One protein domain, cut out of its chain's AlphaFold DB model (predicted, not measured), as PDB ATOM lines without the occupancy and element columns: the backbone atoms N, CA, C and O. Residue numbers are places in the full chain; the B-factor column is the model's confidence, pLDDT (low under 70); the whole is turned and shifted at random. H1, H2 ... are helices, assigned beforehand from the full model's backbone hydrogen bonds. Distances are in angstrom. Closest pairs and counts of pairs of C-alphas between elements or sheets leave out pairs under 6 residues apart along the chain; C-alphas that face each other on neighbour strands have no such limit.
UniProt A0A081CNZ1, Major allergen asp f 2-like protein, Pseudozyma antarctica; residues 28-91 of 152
ATOM      1  N   SER A  28     120.700 108.484  96.119       94.88
ATOM      2  CA  SER A  28     119.280 108.838  96.275       94.88
ATOM      3  C   SER A  28     118.545 108.042  97.365       94.88
ATOM      4  O   SER A  28     117.411 108.373  97.697       94.88
ATOM      5  N   THR A  29     119.166 107.028  97.984       92.31
ATOM      6  CA  THR A  29     118.638 106.423  99.222       92.31
ATOM      7  C   THR A  29     118.514 107.454 100.350       92.31
ATOM      8  O   THR A  29     117.650 107.323 101.217       92.31
ATOM      9  N   TYR A  30     119.334 108.509 100.335       91.88
ATOM     10  CA  TYR A  30     119.212 109.628 101.261       91.88
ATOM     11  C   TYR A  30     118.357 110.740 100.655       91.88
ATOM     12  O   TYR A  30     118.667 111.264  99.587       91.88
ATOM     13  N   PHE A  31     117.325 111.174 101.388       93.69
ATOM     14  CA  PHE A  31     116.388 112.207 100.928       93.69
ATOM     15  C   PHE A  31     117.080 113.485 100.434       93.69
ATOM     16  O   PHE A  31     116.711 114.017  99.395       93.69
ATOM     17  N   GLY A  32     118.118 113.962 101.131       93.00
ATOM     18  CA  GLY A  32     118.856 115.156 100.702       93.00
ATOM     19  C   GLY A  32     119.543 114.988  99.342       93.00
ATOM     20  O   GLY A  32     119.566 115.920  98.543       93.00
ATOM     21  N   ALA A  33     120.052 113.792  99.046       94.81
ATOM     22  CA  ALA A  33     120.673 113.492  97.762       94.81
ATOM     23  C   ALA A  33     119.632 113.264  96.653       94.81
ATOM     24  O   ALA A  33     119.871 113.686  95.523       94.81
ATOM     25  N   ASP A  34     118.482 112.648  96.952       96.62
ATOM     26  CA  ASP A  34     117.363 112.532  96.001       96.62
ATOM     27  C   ASP A  34     116.768 113.907  95.664       96.62
ATOM     28  O   ASP A  34     116.527 114.221  94.500       96.62
ATOM     29  N   LEU A  35     116.613 114.777  96.666       96.69
ATOM     30  CA  LEU A  35     116.176 116.155  96.462       96.69
ATOM     31  C   LEU A  35     117.147 116.915  95.553       96.69
ATOM     32  O   LEU A  35     116.703 117.589  94.628       96.69
ATOM     33  N   LEU A  36     118.459 116.776  95.777       96.25
ATOM     34  CA  LEU A  36     119.482 117.386  94.926       96.25
ATOM     35  C   LEU A  36     119.382 116.890  93.473       96.25
ATOM     36  O   LEU A  36     119.391 117.694  92.545       96.25
ATOM     37  N   HIS A  37     119.215 115.581  93.276       96.25
ATOM     38  CA  HIS A  37     119.010 114.978  91.957       96.25
ATOM     39  C   HIS A  37     117.776 115.555  91.250       96.25
ATOM     40  O   HIS A  37     117.849 115.929  90.083       96.25
ATOM     41  N   ARG A  38     116.646 115.691  91.954       96.06
ATOM     42  CA  ARG A  38     115.423 116.291  91.394       96.06
ATOM     43  C   ARG A  38     115.584 117.777  91.107       96.06
ATOM     44  O   ARG A  38     115.109 118.236  90.076       96.06
ATOM     45  N   ALA A  39     116.270 118.516  91.978       96.56
ATOM     46  CA  ALA A  39     116.563 119.928  91.761       96.56
ATOM     47  C   ALA A  39     117.410 120.135  90.497       96.56
ATOM     48  O   ALA A  39     117.171 121.076  89.745       96.56
ATOM     49  N   PHE A  40     118.338 119.218  90.205       96.81
ATOM     50  CA  PHE A  40     119.116 119.243  88.967       96.81
ATOM     51  C   PHE A  40     118.293 118.991  87.701       96.81
ATOM     52  O   PHE A  40     118.659 119.480  86.637       96.81
ATOM     53  N   HIS A  41     117.147 118.320  87.817       96.00
ATOM     54  CA  HIS A  41     116.191 118.172  86.723       96.00
ATOM     55  C   HIS A  41     115.272 119.386  86.523       96.00
ATOM     56  O   HIS A  41     114.469 119.368  85.593       96.00
ATOM     57  N   VAL A  42     115.359 120.433  87.354       96.88
ATOM     58  CA  VAL A  42     114.576 121.666  87.190       96.88
ATOM     59  C   VAL A  42     115.417 122.705  86.436       96.88
ATOM     60  O   VAL A  42     116.323 123.294  87.032       96.88
ATOM     61  N   PRO A  43     115.110 123.012  85.159       93.38
ATOM     62  CA  PRO A  43     115.893 123.938  84.337       93.38
ATOM     63  C   PRO A  43     116.188 125.286  84.979       93.38
ATOM     64  O   PRO A  43     117.301 125.794  84.884       93.38
ATOM     65  N   GLN A  44     115.202 125.855  85.670       95.94
ATOM     66  CA  GLN A  44     115.306 127.164  86.314       95.94
ATOM     67  C   GLN A  44     116.292 127.166  87.489       95.94
ATOM     68  O   GLN A  44     116.834 128.211  87.831       95.94
ATOM     69  N   PHE A  45     116.536 126.006  88.103       94.00
ATOM     70  CA  PHE A  45     117.474 125.871  89.212       94.00
ATOM     71  C   PHE A  45     118.923 125.771  88.719       94.00
ATOM     72  O   PHE A  45     119.827 126.343  89.324       94.00
ATOM     73  N   VAL A  46     119.147 125.077  87.598       95.31
ATOM     74  CA  VAL A  46     120.494 124.788  87.073       95.31
ATOM     75  C   VAL A  46     120.876 125.552  85.809       95.31
ATOM     76  O   VAL A  46     121.994 125.396  85.322       95.31
ATOM     77  N   ASN A  47     119.982 126.374  85.262       95.38
ATOM     78  CA  ASN A  47     120.167 127.093  83.997       95.38
ATOM     79  C   ASN A  47     120.592 126.176  82.832       95.38
ATOM     80  O   ASN A  47     121.476 126.537  82.052       95.38
ATOM     81  N   GLU A  48     120.003 124.975  82.748       93.69
ATOM     82  CA  GLU A  48     120.308 123.958  81.720       93.69
ATOM     83  C   GLU A  48     121.791 123.525  81.679       93.69
ATOM     84  O   GLU A  48     122.301 123.109  80.639       93.69
ATOM     85  N   LYS A  49     122.529 123.664  82.792       95.88
ATOM     86  CA  LYS A  49     123.971 123.357  82.852       95.88
ATOM     87  C   LYS A  49     124.317 121.959  83.340       95.88
ATOM     88  O   LYS A  49     125.490 121.608  83.279       95.88
ATOM     89  N   ILE A  50     123.357 121.202  83.864       97.56
ATOM     90  CA  ILE A  50     123.602 119.873  84.429       97.56
ATOM     91  C   ILE A  50     123.079 118.798  83.480       97.56
ATOM     92  O   ILE A  50     121.963 118.896  82.972       97.56
ATOM     93  N   HIS A  51     123.895 117.774  83.239       95.38
ATOM     94  CA  HIS A  51     123.629 116.711  82.276       95.38
ATOM     95  C   HIS A  51     123.958 115.328  82.855       95.38
ATOM     96  O   HIS A  51     124.617 115.213  83.887       95.38
ATOM     97  N   HIS A  52     123.523 114.275  82.163       96.25
ATOM     98  CA  HIS A  52     123.876 112.881  82.456       96.25
ATOM     99  C   HIS A  52     124.985 112.423  81.506       96.25
ATOM    100  O   HIS A  52     124.713 111.993  80.388       96.25
ATOM    101  N   TYR A  53     126.240 112.569  81.922       97.69
ATOM    102  CA  TYR A  53     127.411 112.079  81.182       97.69
ATOM    103  C   TYR A  53     127.887 110.709  81.677       97.69
ATOM    104  O   TYR A  53     128.482 109.951  80.915       97.69
ATOM    105  N   ALA A  54     127.675 110.425  82.961       97.44
ATOM    106  CA  ALA A  54     128.057 109.186  83.626       97.44
ATOM    107  C   ALA A  54     127.178 108.987  84.862       97.44
ATOM    108  O   ALA A  54     126.985 109.944  85.611       97.44
ATOM    109  N   ASP A  55     126.727 107.757  85.114       94.50
ATOM    110  CA  ASP A  55     125.727 107.492  86.160       94.50
ATOM    111  C   ASP A  55     126.289 106.697  87.347       94.50
ATOM    112  O   ASP A  55     125.931 106.920  88.508       94.50
ATOM    113  N   THR A  56     127.203 105.763  87.085       95.31
ATOM    114  CA  THR A  56     127.815 104.953  88.144       95.31
ATOM    115  C   THR A  56     128.968 105.700  88.809       95.31
ATOM    116  O   THR A  56     129.576 106.597  88.218       95.31
ATOM    117  N   TYR A  57     129.310 105.320  90.044       96.12
ATOM    118  CA  TYR A  57     130.445 105.920  90.747       96.12
ATOM    119  C   TYR A  57     131.760 105.725  89.974       96.12
ATOM    120  O   TYR A  57     132.520 106.676  89.795       96.12
ATOM    121  N   ALA A  58     132.000 104.519  89.446       95.88
ATOM    122  CA  ALA A  58     133.184 104.213  88.644       95.88
ATOM    123  C   ALA A  58     133.230 105.029  87.339       95.88
ATOM    124  O   ALA A  58     134.280 105.574  86.992       95.88
ATOM    125  N   ASP A  59     132.096 105.184  86.647       95.88
ATOM    126  CA  ASP A  59     132.024 106.010  85.437       95.88
ATOM    127  C   ASP A  59     132.225 107.494  85.743       95.88
ATOM    128  O   ASP A  59     132.901 108.183  84.984       95.88
ATOM    129  N   CYS A  60     131.715 107.989  86.874       97.00
ATOM    130  CA  CYS A  60     131.953 109.359  87.326       97.00
ATOM    131  C   CYS A  60     133.435 109.618  87.629       97.00
ATOM    132  O   CYS A  60     133.950 110.685  87.294       97.00
ATOM    133  N   LEU A  61     134.133 108.655  88.243       96.50
ATOM    134  CA  LEU A  61     135.577 108.752  88.472       96.50
ATOM    135  C   LEU A  61     136.356 108.758  87.155       96.50
ATOM    136  O   LEU A  61     137.325 109.505  87.020       96.50
ATOM    137  N   GLU A  62     135.943 107.949  86.182       96.88
ATOM    138  CA  GLU A  62     136.573 107.930  84.863       96.88
ATOM    139  C   GLU A  62     136.305 109.218  84.079       96.88
ATOM    140  O   GLU A  62     137.227 109.803  83.504       96.88
ATOM    141  N   LEU A  63     135.073 109.729  84.128       97.56
ATOM    142  CA  LEU A  63     134.705 111.018  83.552       97.56
ATOM    143  C   LEU A  63     135.546 112.146  84.158       97.56
ATOM    144  O   LEU A  63     136.047 112.992  83.429       97.56
ATOM    145  N   ALA A  64     135.773 112.140  85.474       97.31
ATOM    146  CA  ALA A  64     136.603 113.145  86.136       97.31
ATOM    147  C   ALA A  64     138.073 113.113  85.680       97.31
ATOM    148  O   ALA A  64     138.698 114.167  85.570       97.31
ATOM    149  N   LYS A  65     138.625 111.927  85.385       97.69
ATOM    150  CA  LYS A  65     139.998 111.778  84.866       97.69
ATOM    151  C   LYS A  65     140.128 112.233  83.415       97.69
ATOM    152  O   LYS A  65     141.166 112.768  83.035       97.69
ATOM    153  N   THR A  66     139.102 111.985  82.606       98.06
ATOM    154  CA  THR A  66     139.163 112.145  81.144       98.06
ATOM    155  C   THR A  66     138.555 113.455  80.648       98.06
ATOM    156  O   THR A  66     138.991 113.984  79.628       98.06
ATOM    157  N   ASN A  67     137.575 114.012  81.362       98.06
ATOM    158  CA  ASN A  67     136.875 115.237  80.998       98.06
ATOM    159  C   ASN A  67     136.333 115.975  82.236       98.06
ATOM    160  O   ASN A  67     135.152 115.895  82.584       98.06
ATOM    161  N   ALA A  68     137.203 116.757  82.879       96.88
ATOM    162  CA  ALA A  68     136.856 117.527  84.072       96.88
ATOM    163  C   ALA A  68     135.694 118.514  83.846       96.88
ATOM    164  O   ALA A  68     134.852 118.674  84.728       96.88
ATOM    165  N   SER A  69     135.612 119.140  82.666       97.56
ATOM    166  CA  SER A  69     134.541 120.091  82.336       97.56
ATOM    167  C   SER A  69     133.166 119.426  82.292       97.56
ATOM    168  O   SER A  69     132.199 120.027  82.745       97.56
ATOM    169  N   ALA A  70     133.078 118.195  81.776       97.75
ATOM    170  CA  ALA A  70     131.848 117.408  81.817       97.75
ATOM    171  C   ALA A  70     131.564 116.869  83.226       97.75
ATOM    172  O   ALA A  70     130.416 116.813  83.644       97.75
ATOM    173  N   ALA A  71     132.595 116.507  83.995       98.25
ATOM    174  CA  ALA A  71     132.419 115.994  85.353       98.25
ATOM    175  C   ALA A  71     131.802 117.031  86.308       98.25
ATOM    176  O   ALA A  71     130.930 116.688  87.102       98.25
ATOM    177  N   VAL A  72     132.197 118.308  86.218       97.38
ATOM    178  CA  VAL A  72     131.624 119.377  87.065       97.38
ATOM    179  C   VAL A  72     130.203 119.789  86.662       97.38
ATOM    180  O   VAL A  72     129.535 120.495  87.412       97.38
ATOM    181  N   THR A  73     129.732 119.339  85.500       97.62
ATOM    182  CA  THR A  73     128.357 119.515  85.016       97.62
ATOM    183  C   THR A  73     127.590 118.195  84.941       97.62
ATOM    184  O   THR A  73     126.462 118.161  84.453       97.62
ATOM    185  N   ASN A  74     128.160 117.099  85.447       98.38
ATOM    186  CA  ASN A  74     127.500 115.806  85.492       98.38
ATOM    187  C   ASN A  74     126.664 115.675  86.769       98.38
ATOM    188  O   ASN A  74     127.177 115.813  87.883       98.38
ATOM    189  N   GLN A  75     125.390 115.336  86.611       97.75
ATOM    190  CA  GLN A  75     124.429 115.191  87.698       97.75
ATOM    191  C   GLN A  75     124.918 114.239  88.793       97.75
ATOM    192  O   GLN A  75     124.953 114.607  89.970       97.75
ATOM    193  N   TYR A  76     125.328 113.028  88.409       97.75
ATOM    194  CA  TYR A  76     125.784 112.025  89.367       97.75
ATOM    195  C   TYR A  76     127.131 112.386  89.986       97.75
ATOM    196  O   TYR A  76     127.317 112.156  91.176       97.75
ATOM    197  N   SER A  77     128.047 113.029  89.256       97.81
ATOM    198  CA  SER A  77     129.312 113.490  89.846       97.81
ATOM    199  C   SER A  77     129.072 114.492  90.978       97.81
ATOM    200  O   SER A  77     129.675 114.359  92.043       97.81
ATOM    201  N   LEU A  78     128.144 115.435  90.794       97.38
ATOM    202  CA  LEU A  78     127.748 116.380  91.842       97.38
ATOM    203  C   LEU A  78     127.018 115.690  93.002       97.38
ATOM    204  O   LEU A  78     127.292 115.990  94.165       97.38
ATOM    205  N   GLN A  79     126.124 114.744  92.703       97.19
ATOM    206  CA  GLN A  79     125.384 113.994  93.718       97.19
ATOM    207  C   GLN A  79     126.315 113.132  94.590       97.19
ATOM    208  O   GLN A  79     126.243 113.196  95.818       97.19
ATOM    209  N   TYR A  80     127.226 112.369  93.975       97.31
ATOM    210  CA  TYR A  80     128.225 111.565  94.681       97.31
ATOM    211  C   TYR A  80     129.177 112.444  95.493       97.31
ATOM    212  O   TYR A  80     129.438 112.138  96.655       97.31
ATOM    213  N   PHE A  81     129.655 113.558  94.929       96.88
ATOM    214  CA  PHE A  81     130.515 114.495  95.653       96.88
ATOM    215  C   PHE A  81     129.837 115.034  96.919       96.88
ATOM    216  O   PHE A  81     130.444 115.029  97.992       96.88
ATOM    217  N   ALA A  82     128.568 115.445  96.823       96.44
ATOM    218  CA  ALA A  82     127.817 115.965  97.962       96.44
ATOM    219  C   ALA A  82     127.693 114.929  99.093       96.44
ATOM    220  O   ALA A  82     127.931 115.256 100.259       96.44
ATOM    221  N   VAL A  83     127.370 113.674  98.760       95.50
ATOM    222  CA  VAL A  83     127.243 112.602  99.760       95.50
ATOM    223  C   VAL A  83     128.601 112.198 100.334       95.50
ATOM    224  O   VAL A  83     128.693 112.011 101.545       95.50
ATOM    225  N   ASP A  84     129.664 112.113  99.527       95.31
ATOM    226  CA  ASP A  84     131.014 111.787 100.013       95.31
ATOM    227  C   ASP A  84     131.494 112.830 101.033       95.31
ATOM    228  O   ASP A  84     131.808 112.492 102.176       95.31
ATOM    229  N   VAL A  85     131.460 114.117 100.670       95.31
ATOM    230  CA  VAL A  85     131.895 115.203 101.562       95.31
ATOM    231  C   VAL A  85     131.055 115.244 102.837       95.31
ATOM    232  O   VAL A  85     131.611 115.359 103.931       95.31
ATOM    233  N   TYR A  86     129.733 115.092 102.727       93.56
ATOM    234  CA  TYR A  86     128.864 115.031 103.901       93.56
ATOM    235  C   TYR A  86     129.187 113.820 104.790       93.56
ATOM    236  O   TYR A  86     129.268 113.950 106.013       93.56
ATOM    237  N   SER A  87     129.444 112.657 104.189       93.62
ATOM    238  CA  SER A  87     129.759 111.429 104.916       93.62
ATOM    239  C   SER A  87     131.031 111.548 105.758       93.62
ATOM    240  O   SER A  87     131.075 111.034 106.874       93.62
ATOM    241  N   ARG A  88     132.037 112.291 105.279       92.94
ATOM    242  CA  ARG A  88     133.312 112.507 105.982       92.94
ATOM    243  C   ARG A  88     133.182 113.360 107.246       92.94
ATOM    244  O   ARG A  88     134.046 113.272 108.114       92.94
ATOM    245  N   ASN A  89     132.105 114.138 107.375       90.69
ATOM    246  CA  ASN A  89     131.791 114.880 108.601       90.69
ATOM    247  C   ASN A  89     131.141 113.998 109.679       90.69
ATOM    248  O   ASN A  89     131.133 114.368 110.849       90.69
ATOM    249  N   MET A  90     130.573 112.855 109.288       87.06
ATOM    250  CA  MET A  90     129.874 111.929 110.184       87.06
ATOM    251  C   MET A  90     130.751 110.726 110.548       87.06
ATOM    252  O   MET A  90     130.749 110.264 111.686       87.06
ATOM    253  N   VAL A  91     131.505 110.212 109.574       88.12
ATOM    254  CA  VAL A  91     132.333 109.012 109.694       88.12
ATOM    255  C   VAL A  91     133.739 109.332 109.209       88.12
ATOM    256  O   VAL A  91     133.930 109.912 108.140       88.12
TER     257      VAL A  91
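AT A GLANCE: This is residues 28 to 91 of the 152 residues of the protein "Major allergen asp f 2-like protein" of Pseudozyma antarctica (UniProt A0A081CNZ1). Two helices, H1 and H5, lie side by side and run opposite ways, and H3 packs steeply on H5 near its start, away from H1. The short H2 makes a corner at the end of H1, the short H4 lies between H3 and H5 along the chain, and residues 84 to 91, at the end of H5, stick out. The printed part has 64 residues with five named helices, H1 to H5 in order, and no named strand: the class is all helix. It is compact, with a radius of gyration of the C-alphas of 11.8 A, and only just flat, spanning 31 by 29 by 16 A.

HOW THE PARTS SIT: H1, residues 31 to 40, and H2, residues 43 to 46, only just touch, with 3 pairs of C-alphas within 8 A, and only at the corner; the closest C-alphas, of Phe 40 and Val 46, are 6.0 A apart. H1 touches H5, residues 75 to 90, at a shallow tilt of 29 degrees, opposite ways; the closest C-alphas, of Ala 33 and Gln 79, are 6.2 A apart. H3, residues 57 to 66, touches residues 76 to 80 of H5 alone, at a steep tilt of 69 degrees, only just short of about perpendicular, opposite ways; the closest C-alphas, of Cys 60 and Ser 77, are 5.5 A apart. H3 also touches H4, residues 68 to 71, the closest C-alphas being those of Ala 64 and Ala 71, 5.1 A. H4 and H5 are close but not clearly touching. H1 and H3 are apart. Each O i to N i+4 pair is within hydrogen-bond range in H1 and H3, and 10 of 12 are in H5; H2 and H4 are too short for such a pair.

IN THESE COORDINATES: H1 begins at C-alpha 31, (116.388, 112.207, 100.928), and measures 14.1 A. H3 measures 14.4 A. H5 measures 23.4 A, from C-alpha 75 at (124.429, 115.191, 87.698) to C-alpha 90 at (129.874, 111.929, 110.184).

THE WHOLE: The C-alphas farthest apart, of Gln 44 and Val 91, are 34.1 A apart. The printed part has no cut and no long link. Mean pLDDT of the printed part is 95.7, and no printed residue is under 70.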